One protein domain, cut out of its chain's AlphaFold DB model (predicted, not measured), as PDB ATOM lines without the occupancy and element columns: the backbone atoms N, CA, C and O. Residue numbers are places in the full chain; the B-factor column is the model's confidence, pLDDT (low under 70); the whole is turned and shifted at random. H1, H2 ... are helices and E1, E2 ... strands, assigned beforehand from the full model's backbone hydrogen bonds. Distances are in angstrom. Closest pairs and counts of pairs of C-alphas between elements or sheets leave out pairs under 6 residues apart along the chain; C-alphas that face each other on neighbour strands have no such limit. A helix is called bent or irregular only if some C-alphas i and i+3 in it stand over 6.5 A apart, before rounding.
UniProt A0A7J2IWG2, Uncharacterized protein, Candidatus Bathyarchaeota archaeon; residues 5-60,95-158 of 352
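AT A GLANCE: This is residues 5 to 60 and 95 to 158 of the 352 residues of an uncharacterized protein of Candidatus Bathyarchaeota archaeon (UniProt A0A7J2IWG2). A small twisted sheet of four strands, E1 to E4, has helices H1 and H2 packed on one face. The long helix H2 runs on well past the sheet, and H3 folds back beyond it, with residues 127 to 133 sticking out; H4 packs by the first part of H2. The printed part has 120 residues, in the order E1 E2 E3 E4 H1 E5 H2 H3 H4, class mixed; the sheet, order E1 E2 E3 E4, is antiparallel. It is compact, radius of gyration of the C-alphas 15.7 A, yet elongated, spanning 50 by 33 by 25 A.

HOW THE PARTS SIT: E1 (residues 5 to 7), E2 (10 to 16), E3 (19 to 24) and E4 (29 to 33) form a meander, each strand the antiparallel neighbour of the one before, in three hairpins. N 5 and O 12 are 2.9 A apart, N 11 and O 23 2.8 A, N 22 and O 30 2.9 A, within hydrogen-bond range. H1 (43 to 59) and H2 (99 to 122) lie on the same face, making two layers, helices on one face of a sheet. H1 is over E2 and E3, at a height over the sheet of 9.8 A. H2 is over E4; the C-alphas of Val 30 and Ser 100, their closest, are 5.0 A apart. H1 and H2 touch at a steep tilt of 52 degrees, opposite ways, closest at the C-alphas of Leu 53 and Leu 103, 6.5 A. H4 (148 to 158) only grazes the sheet and only just touches H2, with 3 pairs of C-alphas within 8 A, closest Glu 101 and Val 154, 6.7 A. H3 (128 to 141), irregular with C-alphas 129 and 132 8.0 A apart, is near H2. E5 (95 to 98) pairs with no named strand and meets H2 only through their link. Every O i to N i+4 pair is within hydrogen-bond range in H1 and H4, but 12 of 20 in H2 and 8 of 10 in H3.

IN THESE COORDINATES: E1 begins at C-alpha 5 (126.912, 122.814, 82.029). E2 is 18.0 A long, H1 24.4 A and H3 19.0 A. H2, 36.3 A, has a kink of 31 degrees near residue 115. H4 ends at C-alpha 158 (105.589, 99.880, 75.325).

THE WHOLE: The C-alphas of Asp 26 and Pro 127, the two farthest apart, are 50.8 A apart. Residues 61 to 94 are not printed; C-alphas 60 and 95 are 16.2 A apart across the cut. Of the links printed whole, none is long. Residue 40 and residues 112 to 145 have pLDDT under 70.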
ATOM      1  N   LEU A   5     125.602 123.404  81.789       86.38
ATOM      2  CA  LEU A   5     126.912 122.814  82.029       86.38
ATOM      3  C   LEU A   5     127.273 121.904  80.859       86.38
ATOM      4  O   LEU A   5     126.520 120.992  80.521       86.38
ATOM      5  N   ARG A   6     128.440 122.125  80.254       88.19
ATOM      6  CA  ARG A   6     128.990 121.210  79.249       88.19
ATOM      7  C   ARG A   6     129.837 120.145  79.931       88.19
ATOM      8  O   ARG A   6     130.762 120.473  80.668       88.19
ATOM      9  N   VAL A   7     129.521 118.883  79.665       85.31
ATOM     10  CA  VAL A   7     130.244 117.713  80.173       85.31
ATOM     11  C   VAL A   7     130.524 116.796  78.987       85.31
ATOM     12  O   VAL A   7     129.620 116.145  78.466       85.31
ATOM     13  N   GLY A   8     131.773 116.783  78.515       84.94
ATOM     14  CA  GLY A   8     132.154 116.047  77.307       84.94
ATOM     15  C   GLY A   8     131.318 116.463  76.091       84.94
ATOM     16  O   GLY A   8     131.231 117.643  75.758       84.94
ATOM     17  N   ASN A   9     130.674 115.483  75.456       90.44
ATOM     18  CA  ASN A   9     129.823 115.666  74.276       90.44
ATOM     19  C   ASN A   9     128.385 116.106  74.593       90.44
ATOM     20  O   ASN A   9     127.550 116.149  73.685       90.44
ATOM     21  N   TRP A  10     128.088 116.394  75.863       93.75
ATOM     22  CA  TRP A  10     126.745 116.656  76.358       93.75
ATOM     23  C   TRP A  10     126.611 118.065  76.922       93.75
ATOM     24  O   TRP A  10     127.455 118.555  77.673       93.75
ATOM     25  N   THR A  11     125.493 118.698  76.590       93.50
ATOM     26  CA  THR A  11     125.003 119.905  77.247       93.50
ATOM     27  C   THR A  11     123.941 119.493  78.255       93.50
ATOM     28  O   THR A  11     122.929 118.890  77.895       93.50
ATOM     29  N   VAL A  12     124.187 119.796  79.525       90.75
ATOM     30  CA  VAL A  12     123.301 119.493  80.646       90.75
ATOM     31  C   VAL A  12     122.569 120.766  81.042       90.75
ATOM     32  O   VAL A  12     123.193 121.775  81.370       90.75
ATOM     33  N   MET A  13     121.243 120.706  81.031       90.50
ATOM     34  CA  MET A  13     120.362 121.822  81.353       90.50
ATOM     35  C   MET A  13     119.441 121.457  82.518       90.50
ATOM     36  O   MET A  13     118.922 120.339  82.605       90.50
ATOM     37  N   LEU A  14     119.210 122.424  83.404       86.62
ATOM     38  CA  LEU A  14     118.199 122.318  84.454       86.62
ATOM     39  C   LEU A  14     116.828 122.696  83.869       86.62
ATOM     40  O   LEU A  14     116.564 123.874  83.642       86.62
ATOM     41  N   ASP A  15     115.953 121.710  83.672       84.38
ATOM     42  CA  ASP A  15     114.603 121.906  83.102       84.38
ATOM     43  C   ASP A  15     113.515 122.045  84.189       84.38
ATOM     44  O   ASP A  15     112.313 122.085  83.944       84.38
ATOM     45  N   GLY A  16     113.935 122.092  85.455       84.44
ATOM     46  CA  GLY A  16     113.061 122.253  86.610       84.44
ATOM     47  C   GLY A  16     113.750 121.825  87.902       84.44
ATOM     48  O   GLY A  16     114.895 121.381  87.883       84.44
ATOM     49  N   PRO A  17     113.072 121.898  89.060       84.06
ATOM     50  CA  PRO A  17     113.678 121.545  90.345       84.06
ATOM     51  C   PRO A  17     114.025 120.054  90.465       84.06
ATOM     52  O   PRO A  17     114.769 119.683  91.366       84.06
ATOM     53  N   LYS A  18     113.473 119.193  89.602       86.62
ATOM     54  CA  LYS A  18     113.638 117.733  89.649       86.62
ATOM     55  C   LYS A  18     113.996 117.115  88.297       86.62
ATOM     56  O   LYS A  18     113.959 115.900  88.173       86.62
ATOM     57  N   THR A  19     114.307 117.917  87.286       88.81
ATOM     58  CA  THR A  19     114.467 117.412  85.919       88.81
ATOM     59  C   THR A  19     115.766 117.923  85.333       88.81
ATOM     60  O   THR A  19     116.002 119.131  85.306       88.81
ATOM     61  N   LEU A  20     116.593 116.994  84.858       89.69
ATOM     62  CA  LEU A  20     117.720 117.308  83.992       89.69
ATOM     63  C   LEU A  20     117.362 116.990  82.551       89.69
ATOM     64  O   LEU A  20     116.736 115.969  82.274       89.69
ATOM     65  N   ARG A  21     117.808 117.846  81.644       92.38
ATOM     66  CA  ARG A  21     117.746 117.620  80.207       92.38
ATOM     67  C   ARG A  21     119.170 117.547  79.680       92.38
ATOM     68  O   ARG A  21     119.945 118.481  79.866       92.38
ATOM     69  N   LEU A  22     119.521 116.419  79.081       92.94
ATOM     70  CA  LEU A  22     120.835 116.161  78.507       92.94
ATOM     71  C   LEU A  22     120.691 116.132  76.990       92.94
ATOM     72  O   LEU A  22     119.902 115.350  76.464       92.94
ATOM     73  N   VAL A  23     121.455 116.971  76.298       94.50
ATOM     74  CA  VAL A  23     121.477 117.042  74.834       94.50
ATOM     75  C   VAL A  23     122.896 116.791  74.353       94.50
ATOM     76  O   VAL A  23     123.816 117.535  74.696       94.50
ATOM     77  N   ARG A  24     123.088 115.731  73.575       93.88
ATOM     78  CA  ARG A  24     124.368 115.390  72.954       93.88
ATOM     79  C   ARG A  24     124.581 116.222  71.689       93.88
ATOM     80  O   ARG A  24     123.618 116.632  71.045       93.88
ATOM     81  N   HIS A  25     125.836 116.453  71.306       91.69
ATOM     82  CA  HIS A  25     126.194 117.248  70.119       91.69
ATOM     83  C   HIS A  25     125.562 116.760  68.797       91.69
ATOM     84  O   HIS A  25     125.394 117.553  67.877       91.69
ATOM     85  N   ASP A  26     125.215 115.473  68.700       88.81
ATOM     86  CA  ASP A  26     124.579 114.839  67.538       88.81
ATOM     87  C   ASP A  26     123.038 114.927  67.564       88.81
ATOM     88  O   ASP A  26     122.363 114.350  66.712       88.81
ATOM     89  N   GLY A  27     122.471 115.651  68.536       89.25
ATOM     90  CA  GLY A  27     121.035 115.879  68.679       89.25
ATOM     91  C   GLY A  27     120.294 114.827  69.507       89.25
ATOM     92  O   GLY A  27     119.077 114.934  69.653       89.25
ATOM     93  N   ILE A  28     120.979 113.823  70.076       91.88
ATOM     94  CA  ILE A  28     120.336 112.885  71.009       91.88
ATOM     95  C   ILE A  28     119.944 113.626  72.288       91.88
ATOM     96  O   ILE A  28     120.782 114.219  72.963       91.88
ATOM     97  N   GLU A  29     118.671 113.523  72.655       93.44
ATOM     98  CA  GLU A  29     118.126 114.135  73.860       93.44
ATOM     99  C   GLU A  29     117.638 113.082  74.858       93.44
ATOM    100  O   GLU A  29     116.941 112.128  74.498       93.44
ATOM    101  N   VAL A  30     117.975 113.280  76.134       92.19
ATOM    102  CA  VAL A  30     117.506 112.457  77.250       92.19
ATOM    103  C   VAL A  30     117.005 113.355  78.376       92.19
ATOM    104  O   VAL A  30     117.729 114.208  78.889       92.19
ATOM    105  N   ILE A  31     115.762 113.128  78.795       92.25
ATOM    106  CA  ILE A  31     115.171 113.779  79.964       92.25
ATOM    107  C   ILE A  31     115.318 112.830  81.153       92.25
ATOM    108  O   ILE A  31     114.905 111.672  81.081       92.25
ATOM    109  N   LEU A  32     115.886 113.328  82.250       90.25
ATOM    110  CA  LEU A  32     116.150 112.593  83.485       90.25
ATOM    111  C   LEU A  32     115.339 113.190  84.648       90.25
ATOM    112  O   LEU A  32     115.807 114.096  85.353       90.25
ATOM    113  N   PRO A  33     114.110 112.703  84.885       88.81
ATOM    114  CA  PRO A  33     113.327 113.098  86.045       88.81
ATOM    115  C   PRO A  33     113.862 112.406  87.299       88.81
ATOM    116  O   PRO A  33     113.990 111.186  87.336       88.81
ATOM    117  N   HIS A  34     114.114 113.171  88.352       84.00
ATOM    118  CA  HIS A  34     114.626 112.715  89.639       84.00
ATOM    119  C   HIS A  34     113.513 112.698  90.691       84.00
ATOM    120  O   HIS A  34     112.554 113.474  90.657       84.00
ATOM    121  N   LYS A  35     113.632 111.801  91.671       77.56
ATOM    122  CA  LYS A  35     112.660 111.681  92.768       77.56
ATOM    123  C   LYS A  35     112.672 112.901  93.695       77.56
ATOM    124  O   LYS A  35     111.618 113.381  94.141       77.56
ATOM    125  N   VAL A  36     113.866 113.416  93.977       75.19
ATOM    126  CA  VAL A  36     114.093 114.597  94.816       75.19
ATOM    127  C   VAL A  36     114.714 115.734  94.005       75.19
ATOM    128  O   VAL A  36     114.883 115.626  92.795       75.19
ATOM    129  N   SER A  37     114.957 116.863  94.667       78.06
ATOM    130  CA  SER A  37     115.506 118.051  94.020       78.06
ATOM    131  C   SER A  37     116.907 117.797  93.458       78.06
ATOM    132  O   SER A  37     117.782 117.340  94.194       78.06
ATOM    133  N   ILE A  38     117.142 118.187  92.202       77.69
ATOM    134  CA  ILE A  38     118.453 118.076  91.532       77.69
ATOM    135  C   ILE A  38     119.509 119.011  92.127       77.69
ATOM    136  O   ILE A  38     120.690 118.853  91.849       77.69
ATOM    137  N   ARG A  39     119.118 119.959  92.994       74.44
ATOM    138  CA  ARG A  39     120.071 120.818  93.723       74.44
ATOM    139  C   ARG A  39     121.040 120.026  94.603       74.44
ATOM    140  O   ARG A  39     122.099 120.536  94.941       74.44
ATOM    141  N   ASN A  40     120.668 118.802  94.971       69.69
ATOM    142  CA  ASN A  40     121.493 117.910  95.780       69.69
ATOM    143  C   ASN A  40     122.328 116.938  94.928       69.69
ATOM    144  O   ASN A  40     123.046 116.113  95.491       69.69
ATOM    145  N   LEU A  41     122.221 117.000  93.595       73.69
ATOM    146  CA  LEU A  41     122.972 116.134  92.696       73.69
ATOM    147  C   LEU A  41     124.439 116.568  92.676       73.69
ATOM    148  O   LEU A  41     124.756 117.733  92.433       73.69
ATOM    149  N   ARG A  42     125.351 115.626  92.929       78.75
ATOM    150  CA  ARG A  42     126.789 115.907  92.884       78.75
ATOM    151  C   ARG A  42     127.265 115.930  91.433       78.75
ATOM    152  O   ARG A  42     126.859 115.085  90.644       78.75
ATOM    153  N   ILE A  43     128.204 116.821  91.111       80.00
ATOM    154  CA  ILE A  43     128.818 116.889  89.771       80.00
ATOM    155  C   ILE A  43     129.416 115.533  89.366       80.00
ATOM    156  O   ILE A  43     129.235 115.116  88.229       80.00
ATOM    157  N   GLY A  44     130.039 114.807  90.303       78.38
ATOM    158  CA  GLY A  44     130.548 113.455  90.042       78.38
ATOM    159  C   GLY A  44     129.472 112.492  89.527       78.38
ATOM    160  O   GLY A  44     129.695 111.821  88.534       78.38
ATOM    161  N   GLN A  45     128.264 112.523  90.098       77.88
ATOM    162  CA  GLN A  45     127.154 111.673  89.637       77.88
ATOM    163  C   GLN A  45     126.692 112.044  88.225       77.88
ATOM    164  O   GLN A  45     126.325 111.180  87.437       77.88
ATOM    165  N   LEU A  46     126.713 113.336  87.890       82.88
ATOM    166  CA  LEU A  46     126.404 113.787  86.538       82.88
ATOM    167  C   LEU A  46     127.463 113.316  85.531       82.88
ATOM    168  O   LEU A  46     127.112 112.939  84.414       82.88
ATOM    169  N   MET A  47     128.740 113.328  85.920       84.19
ATOM    170  CA  MET A  47     129.819 112.776  85.100       84.19
ATOM    171  C   MET A  47     129.653 111.269  84.898       84.19
ATOM    172  O   MET A  47     129.813 110.807  83.770       84.19
ATOM    173  N   ASP A  48     129.264 110.534  85.943       84.44
ATOM    174  CA  ASP A  48     128.978 109.099  85.858       84.44
ATOM    175  C   ASP A  48     127.834 108.826  84.868       84.44
ATOM    176  O   ASP A  48     127.984 107.999  83.971       84.44
ATOM    177  N   TYR A  49     126.729 109.585  84.943       87.44
ATOM    178  CA  TYR A  49     125.636 109.470  83.971       87.44
ATOM    179  C   TYR A  49     126.115 109.699  82.537       87.44
ATOM    180  O   TYR A  49     125.800 108.910  81.652       87.44
ATOM    181  N   VAL A  50     126.877 110.766  82.288       89.81
ATOM    182  CA  VAL A  50     127.378 111.075  80.941       89.81
ATOM    183  C   VAL A  50     128.299 109.968  80.420       89.81
ATOM    184  O   VAL A  50     128.139 109.543  79.276       89.81
ATOM    185  N   ALA A  51     129.206 109.464  81.258       88.75
ATOM    186  CA  ALA A  51     130.108 108.378  80.893       88.75
ATOM    187  C   ALA A  51     129.341 107.092  80.539       88.75
ATOM    188  O   ALA A  51     129.598 106.492  79.495       88.75
ATOM    189  N   GLU A  52     128.352 106.708  81.353       88.62
ATOM    190  CA  GLU A  52     127.501 105.539  81.095       88.62
ATOM    191  C   GLU A  52     126.690 105.682  79.795       88.62
ATOM    192  O   GLU A  52     126.538 104.719  79.035       88.62
ATOM    193  N   LEU A  53     126.169 106.883  79.520       92.44
ATOM    194  CA  LEU A  53     125.416 107.170  78.300       92.44
ATOM    195  C   LEU A  53     126.294 107.070  77.050       92.44
ATOM    196  O   LEU A  53     125.884 106.432  76.076       92.44
ATOM    197  N   ASP A  54     127.486 107.670  77.064       91.94
ATOM    198  CA  ASP A  54     128.410 107.604  75.928       91.94
ATOM    199  C   ASP A  54     128.875 106.163  75.670       91.94
ATOM    200  O   ASP A  54     128.805 105.700  74.526       91.94
ATOM    201  N   GLU A  55     129.231 105.416  76.721       91.38
ATOM    202  CA  GLU A  55     129.623 104.007  76.610       91.38
ATOM    203  C   GLU A  55     128.507 103.158  75.977       91.38
ATOM    204  O   GLU A  55     128.755 102.329  75.091       91.38
ATOM    205  N   LEU A  56     127.254 103.365  76.397       93.38
ATOM    206  CA  LEU A  56     126.114 102.636  75.852       93.38
ATOM    207  C   LEU A  56     125.860 102.977  74.378       93.38
ATOM    208  O   LEU A  56     125.584 102.073  73.581       93.38
ATOM    209  N   ILE A  57     125.942 104.255  74.000       92.50
ATOM    210  CA  ILE A  57     125.742 104.692  72.611       92.50
ATOM    211  C   ILE A  57     126.818 104.095  71.696       92.50
ATOM    212  O   ILE A  57     126.485 103.622  70.600       92.50
ATOM    213  N   GLU A  58     128.072 104.079  72.148       91.62
ATOM    214  CA  GLU A  58     129.210 103.527  71.411       91.62
ATOM    215  C   GLU A  58     129.078 102.009  71.239       91.62
ATOM    216  O   GLU A  58     129.030 101.506  70.112       91.62
ATOM    217  N   LYS A  59     128.905 101.268  72.342       93.38
ATOM    218  CA  LYS A  59     128.779  99.800  72.311       93.38
ATOM    219  C   LYS A  59     127.493  99.327  71.638       93.38
ATOM    220  O   LYS A  59     127.409  98.185  71.176       93.38
ATOM    221  N   GLY A  60     126.446 100.151  71.642       94.38
ATOM    222  CA  GLY A  60     125.125  99.803  71.120       94.38
ATOM    223  C   GLY A  60     124.445  98.659  71.879       94.38
ATOM    224  O   GLY A  60     123.480  98.072  71.380       94.38
ATOM    225  N   ILE A  95     110.413  94.465  75.059       97.19
ATOM    226  CA  ILE A  95     109.868  95.731  74.549       97.19
ATOM    227  C   ILE A  95     110.837  96.411  73.579       97.19
ATOM    228  O   ILE A  95     112.061  96.333  73.735       97.19
ATOM    229  N   GLU A  96     110.279  97.100  72.582       97.12
ATOM    230  CA  GLU A  96     111.023  98.046  71.747       97.12
ATOM    231  C   GLU A  96     110.996  99.439  72.392       97.12
ATOM    232  O   GLU A  96     109.978  99.866  72.932       97.12
ATOM    233  N   LEU A  97     112.131 100.132  72.344       97.06
ATOM    234  CA  LEU A  97     112.356 101.433  72.967       97.06
ATOM    235  C   LEU A  97     112.950 102.405  71.947       97.06
ATOM    236  O   LEU A  97     113.786 102.018  71.123       97.06
ATOM    237  N   ALA A  98     112.578 103.677  72.045       95.69
ATOM    238  CA  ALA A  98     113.326 104.758  71.409       95.69
ATOM    239  C   ALA A  98     114.693 104.945  72.094       95.69
ATOM    240  O   ALA A  98     114.882 104.536  73.241       95.69
ATOM    241  N   THR A  99     115.655 105.591  71.424       95.00
ATOM    242  CA  THR A  99     116.982 105.862  72.017       95.00
ATOM    243  C   THR A  99     116.885 106.561  73.371       95.00
ATOM    244  O   THR A  99     117.491 106.089  74.324       95.00
ATOM    245  N   SER A 100     116.094 107.628  73.495       93.88
ATOM    246  CA  SER A 100     115.941 108.364  74.760       93.88
ATOM    247  C   SER A 100     115.397 107.484  75.894       93.88
ATOM    248  O   SER A 100     115.925 107.497  77.005       93.88
ATOM    249  N   GLU A 101     114.393 106.656  75.602       95.69
ATOM    250  CA  GLU A 101     113.796 105.698  76.541       95.69
ATOM    251  C   GLU A 101     114.801 104.613  76.965       95.69
ATOM    252  O   GLU A 101     114.887 104.257  78.142       95.69
ATOM    253  N   ALA A 102     115.584 104.101  76.011       96.25
ATOM    254  CA  ALA A 102     116.615 103.097  76.245       96.25
ATOM    255  C   ALA A 102     117.731 103.625  77.151       96.25
ATOM    256  O   ALA A 102     118.127 102.940  78.093       96.25
ATOM    257  N   LEU A 103     118.193 104.850  76.895       94.94
ATOM    258  CA  LEU A 103     119.197 105.540  77.700       94.94
ATOM    259  C   LEU A 103     118.696 105.805  79.129       94.94
ATOM    260  O   LEU A 103     119.404 105.529  80.095       94.94
ATOM    261  N   LEU A 104     117.443 106.242  79.286       94.31
ATOM    262  CA  LEU A 104     116.832 106.438  80.603       94.31
ATOM    263  C   LEU A 104     116.735 105.121  81.400       94.31
ATOM    264  O   LEU A 104     117.078 105.076  82.584       94.31
ATOM    265  N   ILE A 105     116.278 104.035  80.764       93.94
ATOM    266  CA  ILE A 105     116.186 102.723  81.422       93.94
ATOM    267  C   ILE A 105     117.577 102.179  81.763       93.94
ATOM    268  O   ILE A 105     117.740 101.572  82.821       93.94
ATOM    269  N   ALA A 106     118.576 102.406  80.909       93.25
ATOM    270  CA  ALA A 106     119.953 101.992  81.149       93.25
ATOM    271  C   ALA A 106     120.530 102.586  82.436       93.25
ATOM    272  O   ALA A 106     120.986 101.829  83.294       93.25
ATOM    273  N   LEU A 107     120.412 103.905  82.610       90.88
ATOM    274  CA  LEU A 107     120.850 104.588  83.829       90.88
ATOM    275  C   LEU A 107     120.136 104.027  85.067       90.88
ATOM    276  O   LEU A 107     120.763 103.699  86.075       90.88
ATOM    277  N   LYS A 108     118.816 103.790  84.985       89.12
ATOM    278  CA  LYS A 108     118.077 103.168  86.099       89.12
ATOM    279  C   LYS A 108     118.509 101.720  86.358       89.12
ATOM    280  O   LYS A 108     118.398 101.217  87.484       89.12
ATOM    281  N   LEU A 109     118.953 100.994  85.333       88.62
ATOM    282  CA  LEU A 109     119.492  99.648  85.492       88.62
ATOM    283  C   LEU A 109     120.839  99.652  86.231       88.62
ATOM    284  O   LEU A 109     121.060  98.739  87.024       88.62
ATOM    285  N   GLN A 110     121.664 100.683  86.044       81.94
ATOM    286  CA  GLN A 110     122.952 100.840  86.724       81.94
ATOM    287  C   GLN A 110     122.814 101.343  88.172       81.94
ATOM    288  O   GLN A 110     123.405 100.743  89.072       81.94
ATOM    289  N   GLU A 111     121.954 102.342  88.433       72.69
ATOM    290  CA  GLU A 111     121.788 102.983  89.759       72.69
ATOM    291  C   GLU A 111     121.602 101.998  90.922       72.69
ATOM    292  O   GLU A 111     122.193 102.122  91.993       72.69
ATOM    293  N   SER A 112     120.759 100.987  90.738       54.62
ATOM    294  CA  SER A 112     120.399 100.065  91.825       54.62
ATOM    295  C   SER A 112     121.518  99.106  92.243       54.62
ATOM    296  O   SER A 112     121.351  98.395  93.229       54.62
ATOM    297  N   SER A 113     122.644  99.077  91.525       46.88
ATOM    298  CA  SER A 113     123.840  98.349  91.968       46.88
ATOM    299  C   SER A 113     124.399  98.943  93.273       46.88
ATOM    300  O   SER A 113     125.022  98.231  94.055       46.88
ATOM    301  N   ILE A 114     124.118 100.227  93.537       38.94
ATOM    302  CA  ILE A 114     124.588 100.982  94.709       38.94
ATOM    303  C   ILE A 114     123.595 100.882  95.891       38.94
ATOM    304  O   ILE A 114     124.013 100.777  97.048       38.94
ATOM    305  N   GLU A 115     122.281 100.844  95.629       41.28
ATOM    306  CA  GLU A 115     121.246 100.715  96.679       41.28
ATOM    307  C   GLU A 115     121.242  99.326  97.356       41.28
ATOM    308  O   GLU A 115     120.953  99.218  98.552       41.28
ATOM    309  N   ASP A 116     121.614  98.262  96.633       36.78
ATOM    310  CA  ASP A 116     121.641  96.883  97.158       36.78
ATOM    311  C   ASP A 116     122.744  96.646  98.214       36.78
ATOM    312  O   ASP A 116     122.608  95.749  99.054       36.78
ATOM    313  N   ILE A 117     123.822  97.442  98.201       35.91
ATOM    314  CA  ILE A 117     124.921  97.362  99.182       35.91
ATOM    315  C   ILE A 117     124.521  98.075 100.481       35.91
ATOM    316  O   ILE A 117     124.665  97.525 101.571       35.91
ATOM    317  N   THR A 118     123.923  99.264 100.373       37.59
ATOM    318  CA  THR A 118     123.558 100.103 101.529       37.59
ATOM    319  C   THR A 118     122.331  99.593 102.290       37.59
ATOM    320  O   THR A 118     122.281  99.697 103.517       37.59
ATOM    321  N   LEU A 119     121.344  98.996 101.609       39.06
ATOM    322  CA  LEU A 119     120.149  98.455 102.273       39.06
ATOM    323  C   LEU A 119     120.434  97.174 103.071       39.06
ATOM    324  O   LEU A 119     119.880  97.010 104.160       39.06
ATOM    325  N   LYS A 120     121.322  96.294 102.584       36.91
ATOM    326  CA  LYS A 120     121.669  95.038 103.275       36.91
ATOM    327  C   LYS A 120     122.395  95.261 104.601       36.91
ATOM    328  O   LYS A 120     122.153  94.515 105.546       36.91
ATOM    329  N   GLU A 121     123.235  96.289 104.696       35.22
ATOM    330  CA  GLU A 121     123.934  96.630 105.943       35.22
ATOM    331  C   GLU A 121     123.021  97.333 106.963       35.22
ATOM    332  O   GLU A 121     123.174  97.151 108.173       35.22
ATOM    333  N   PHE A 122     122.020  98.090 106.496       38.53
ATOM    334  CA  PHE A 122     121.097  98.826 107.369       38.53
ATOM    335  C   PHE A 122     119.930  97.988 107.911       38.53
ATOM    336  O   PHE A 122     119.466  98.250 109.029       38.53
ATOM    337  N   GLU A 123     119.461  96.980 107.163       40.50
ATOM    338  CA  GLU A 123     118.352  96.099 107.573       40.50
ATOM    339  C   GLU A 123     118.631  95.330 108.874       40.50
ATOM    340  O   GLU A 123     117.694  95.002 109.601       40.50
ATOM    341  N   TRP A 124     119.901  95.102 109.222       37.91
ATOM    342  CA  TRP A 124     120.285  94.381 110.441       37.91
ATOM    343  C   TRP A 124     120.440  95.270 111.682       37.91
ATOM    344  O   TRP A 124     120.558  94.742 112.788       37.91
ATOM    345  N   ARG A 125     120.442  96.605 111.544       35.59
ATOM    346  CA  ARG A 125     120.836  97.516 112.638       35.59
ATOM    347  C   ARG A 125     119.818  98.575 113.047       35.59
ATOM    348  O   ARG A 125     120.030  99.222 114.067       35.59
ATOM    349  N   THR A 126     118.714  98.761 112.322       38.06
ATOM    350  CA  THR A 126     117.767  99.848 112.636       38.06
ATOM    351  C   THR A 126     116.399  99.349 113.117       38.06
ATOM    352  O   THR A 126     115.610  98.819 112.333       38.06
ATOM    353  N   PRO A 127     116.056  99.557 114.404       42.75
ATOM    354  CA  PRO A 127     114.687  99.427 114.890       42.75
ATOM    355  C   PRO A 127     113.727 100.331 114.100       42.75
ATOM    356  O   PRO A 127     114.075 101.445 113.709       42.75
ATOM    357  N   VAL A 128     112.476  99.883 113.942       44.53
ATOM    358  CA  VAL A 128     111.378 100.550 113.201       44.53
ATOM    359  C   VAL A 128     111.156 102.026 113.599       44.53
ATOM    360  O   VAL A 128     110.591 102.799 112.827       44.53
ATOM    361  N   MET A 129     111.638 102.432 114.777       35.97
ATOM    362  CA  MET A 129     111.550 103.786 115.337       35.97
ATOM    363  C   MET A 129     112.366 104.842 114.561       35.97
ATOM    364  O   MET A 129     112.060 106.025 114.642       35.97
ATOM    365  N   PHE A 130     113.340 104.433 113.743       41.91
ATOM    366  CA  PHE A 130     114.219 105.347 112.999       41.91
ATOM    367  C   PHE A 130     113.801 105.571 111.541       41.91
ATOM    368  O   PHE A 130     114.625 105.912 110.698       41.91
ATOM    369  N   ARG A 131     112.516 105.409 111.203       45.22
ATOM    370  CA  ARG A 131     112.046 105.546 109.813       45.22
ATOM    371  C   ARG A 131     112.203 106.964 109.249       45.22
ATOM    372  O   ARG A 131     112.553 107.089 108.083       45.22
ATOM    373  N   GLY A 132     112.036 108.004 110.073       39.22
ATOM    374  CA  GLY A 132     112.317 109.391 109.672       39.22
ATOM    375  C   GLY A 132     113.802 109.626 109.378       39.22
ATOM    376  O   GLY A 132     114.140 110.301 108.413       39.22
ATOM    377  N   ILE A 133     114.692 108.972 110.134       42.62
ATOM    378  CA  ILE A 133     116.138 108.980 109.874       42.62
ATOM    379  C   ILE A 133     116.479 108.111 108.659       42.62
ATOM    380  O   ILE A 133     117.350 108.477 107.892       42.62
ATOM    381  N   ARG A 134     115.761 107.011 108.403       39.78
ATOM    382  CA  ARG A 134     115.906 106.198 107.187       39.78
ATOM    383  C   ARG A 134     115.462 106.954 105.938       39.78
ATOM    384  O   ARG A 134     116.125 106.839 104.925       39.78
ATOM    385  N   GLU A 135     114.365 107.705 105.981       38.31
ATOM    386  CA  GLU A 135     113.912 108.543 104.860       38.31
ATOM    387  C   GLU A 135     114.816 109.766 104.663       38.31
ATOM    388  O   GLU A 135     115.070 110.137 103.522       38.31
ATOM    389  N   ALA A 136     115.375 110.327 105.738       38.94
ATOM    390  CA  ALA A 136     116.397 111.369 105.663       38.94
ATOM    391  C   ALA A 136     117.745 110.832 105.144       38.94
ATOM    392  O   ALA A 136     118.330 111.438 104.262       38.94
ATOM    393  N   LEU A 137     118.214 109.670 105.610       36.06
ATOM    394  CA  LEU A 137     119.462 109.035 105.168       36.06
ATOM    395  C   LEU A 137     119.334 108.454 103.761       36.06
ATOM    396  O   LEU A 137     120.207 108.692 102.940       36.06
ATOM    397  N   LEU A 138     118.234 107.773 103.426       39.25
ATOM    398  CA  LEU A 138     117.925 107.444 102.032       39.25
ATOM    399  C   LEU A 138     117.780 108.731 101.222       39.25
ATOM    400  O   LEU A 138     118.254 108.769 100.109       39.25
ATOM    401  N   GLY A 139     117.223 109.816 101.754       37.09
ATOM    402  CA  GLY A 139     117.223 111.120 101.081       37.09
ATOM    403  C   GLY A 139     118.622 111.706 100.845       37.09
ATOM    404  O   GLY A 139     118.807 112.423  99.868       37.09
ATOM    405  N   VAL A 140     119.602 111.374 101.692       36.59
ATOM    406  CA  VAL A 140     121.011 111.798 101.595       36.59
ATOM    407  C   VAL A 140     121.832 110.878 100.674       36.59
ATOM    408  O   VAL A 140     122.717 111.367  99.977       36.59
ATOM    409  N   PHE A 141     121.524 109.575 100.607       36.34
ATOM    410  CA  PHE A 141     122.221 108.587  99.762       36.34
ATOM    411  C   PHE A 141     121.520 108.290  98.414       36.34
ATOM    412  O   PHE A 141     122.172 107.865  97.470       36.34
ATOM    413  N   SER A 142     120.214 108.550  98.302       40.81
ATOM    414  CA  SER A 142     119.321 108.362  97.131       40.81
ATOM    415  C   SER A 142     118.890 109.721  96.545       40.81
ATOM    416  O   SER A 142     117.885 109.829  95.840       40.81
ATOM    417  N   ALA A 143     119.640 110.794  96.840       37.50
ATOM    418  CA  ALA A 143     119.344 112.151  96.373       37.50
ATOM    419  C   ALA A 143     119.316 112.283  94.835       37.50
ATOM    420  O   ALA A 143     118.799 113.261  94.299       37.50
ATOM    421  N   SER A 144     119.849 111.287  94.127       50.97
ATOM    422  CA  SER A 144     119.940 111.228  92.673       50.97
ATOM    423  C   SER A 144     118.998 110.210  92.026       50.97
ATOM    424  O   SER A 144     118.976 110.138  90.810       50.97
ATOM    425  N   ALA A 145     118.203 109.441  92.783       67.56
ATOM    426  CA  ALA A 145     117.461 108.332  92.186       67.56
ATOM    427  C   ALA A 145     116.493 108.810  91.093       67.56
ATOM    428  O   ALA A 145     115.559 109.591  91.354       67.56
ATOM    429  N   LEU A 146     116.690 108.288  89.880       79.75
ATOM    430  CA  LEU A 146     115.791 108.512  88.755       79.75
ATOM    431  C   LEU A 146     114.372 108.074  89.131       79.75
ATOM    432  O   LEU A 146     114.154 107.018  89.734       79.75
ATOM    433  N   SER A 147     113.395 108.902  88.780       84.00
ATOM    434  CA  SER A 147     111.994 108.725  89.137       84.00
ATOM    435  C   SER A 147     111.449 107.427  88.557       84.00
ATOM    436  O   SER A 147     111.347 107.266  87.339       84.00
ATOM    437  N   GLU A 148     110.994 106.521  89.425       86.81
ATOM    438  CA  GLU A 148     110.327 105.302  88.968       86.81
ATOM    439  C   GLU A 148     109.039 105.600  88.189       86.81
ATOM    440  O   GLU A 148     108.616 104.775  87.389       86.81
ATOM    441  N   VAL A 149     108.427 106.774  88.382       86.75
ATOM    442  CA  VAL A 149     107.224 107.189  87.645       86.75
ATOM    443  C   VAL A 149     107.543 107.458  86.171       86.75
ATOM    444  O   VAL A 149     106.767 107.070  85.305       86.75
ATOM    445  N   ALA A 150     108.700 108.053  85.873       88.69
ATOM    446  CA  ALA A 150     109.123 108.285  84.491       88.69
ATOM    447  C   ALA A 150     109.397 106.959  83.767       88.69
ATOM    448  O   ALA A 150     108.939 106.740  82.650       88.69
ATOM    449  N   ILE A 151     110.063 106.030  84.456       92.88
ATOM    450  CA  ILE A 151     110.292 104.670  83.960       92.88
ATOM    451  C   ILE A 151     108.966 103.942  83.722       92.88
ATOM    452  O   ILE A 151     108.778 103.294  82.695       92.88
ATOM    453  N   ALA A 152     108.029 104.061  84.661       94.81
ATOM    454  CA  ALA A 152     106.706 103.466  84.546       94.81
ATOM    455  C   ALA A 152     105.945 103.986  83.321       94.81
ATOM    456  O   ALA A 152     105.248 103.203  82.684       94.81
ATOM    457  N   GLN A 153     106.097 105.268  82.974       94.62
ATOM    458  CA  GLN A 153     105.472 105.843  81.786       94.62
ATOM    459  C   GLN A 153     105.981 105.181  80.502       94.62
ATOM    460  O   GLN A 153     105.168 104.729  79.702       94.62
ATOM    461  N   VAL A 154     107.301 104.998  80.369       95.19
ATOM    462  CA  VAL A 154     107.887 104.253  79.240       95.19
ATOM    463  C   VAL A 154     107.269 102.856  79.139       95.19
ATOM    464  O   VAL A 154     106.833 102.438  78.070       95.19
ATOM    465  N   PHE A 155     107.156 102.137  80.258       96.75
ATOM    466  CA  PHE A 155     106.528 100.815  80.251       96.75
ATOM    467  C   PHE A 155     105.036 100.862  79.893       96.75
ATOM    468  O   PHE A 155     104.591 100.011  79.139       96.75
ATOM    469  N   LYS A 156     104.260 101.855  80.339       96.00
ATOM    470  CA  LYS A 156     102.839 101.995  79.952       96.00
ATOM    471  C   LYS A 156     102.631 102.224  78.456       96.00
ATOM    472  O   LYS A 156     101.533 102.002  77.940       96.00
ATOM    473  N   ASP A 157     103.651 102.733  77.778       94.75
ATOM    474  CA  ASP A 157     103.609 103.025  76.348       94.75
ATOM    475  C   ASP A 157     104.099 101.855  75.490       94.75
ATOM    476  O   ASP A 157     103.756 101.788  74.311       94.75
ATOM    477  N   ARG A 158     104.873 100.929  76.070       94.75
ATOM    478  CA  ARG A 158     105.589  99.880  75.325       94.75
ATOM    479  C   ARG A 158     105.265  98.450  75.749       94.75
ATOM    480  O   ARG A 158     105.547  97.527  74.992       94.75
TER     481      ARG A 158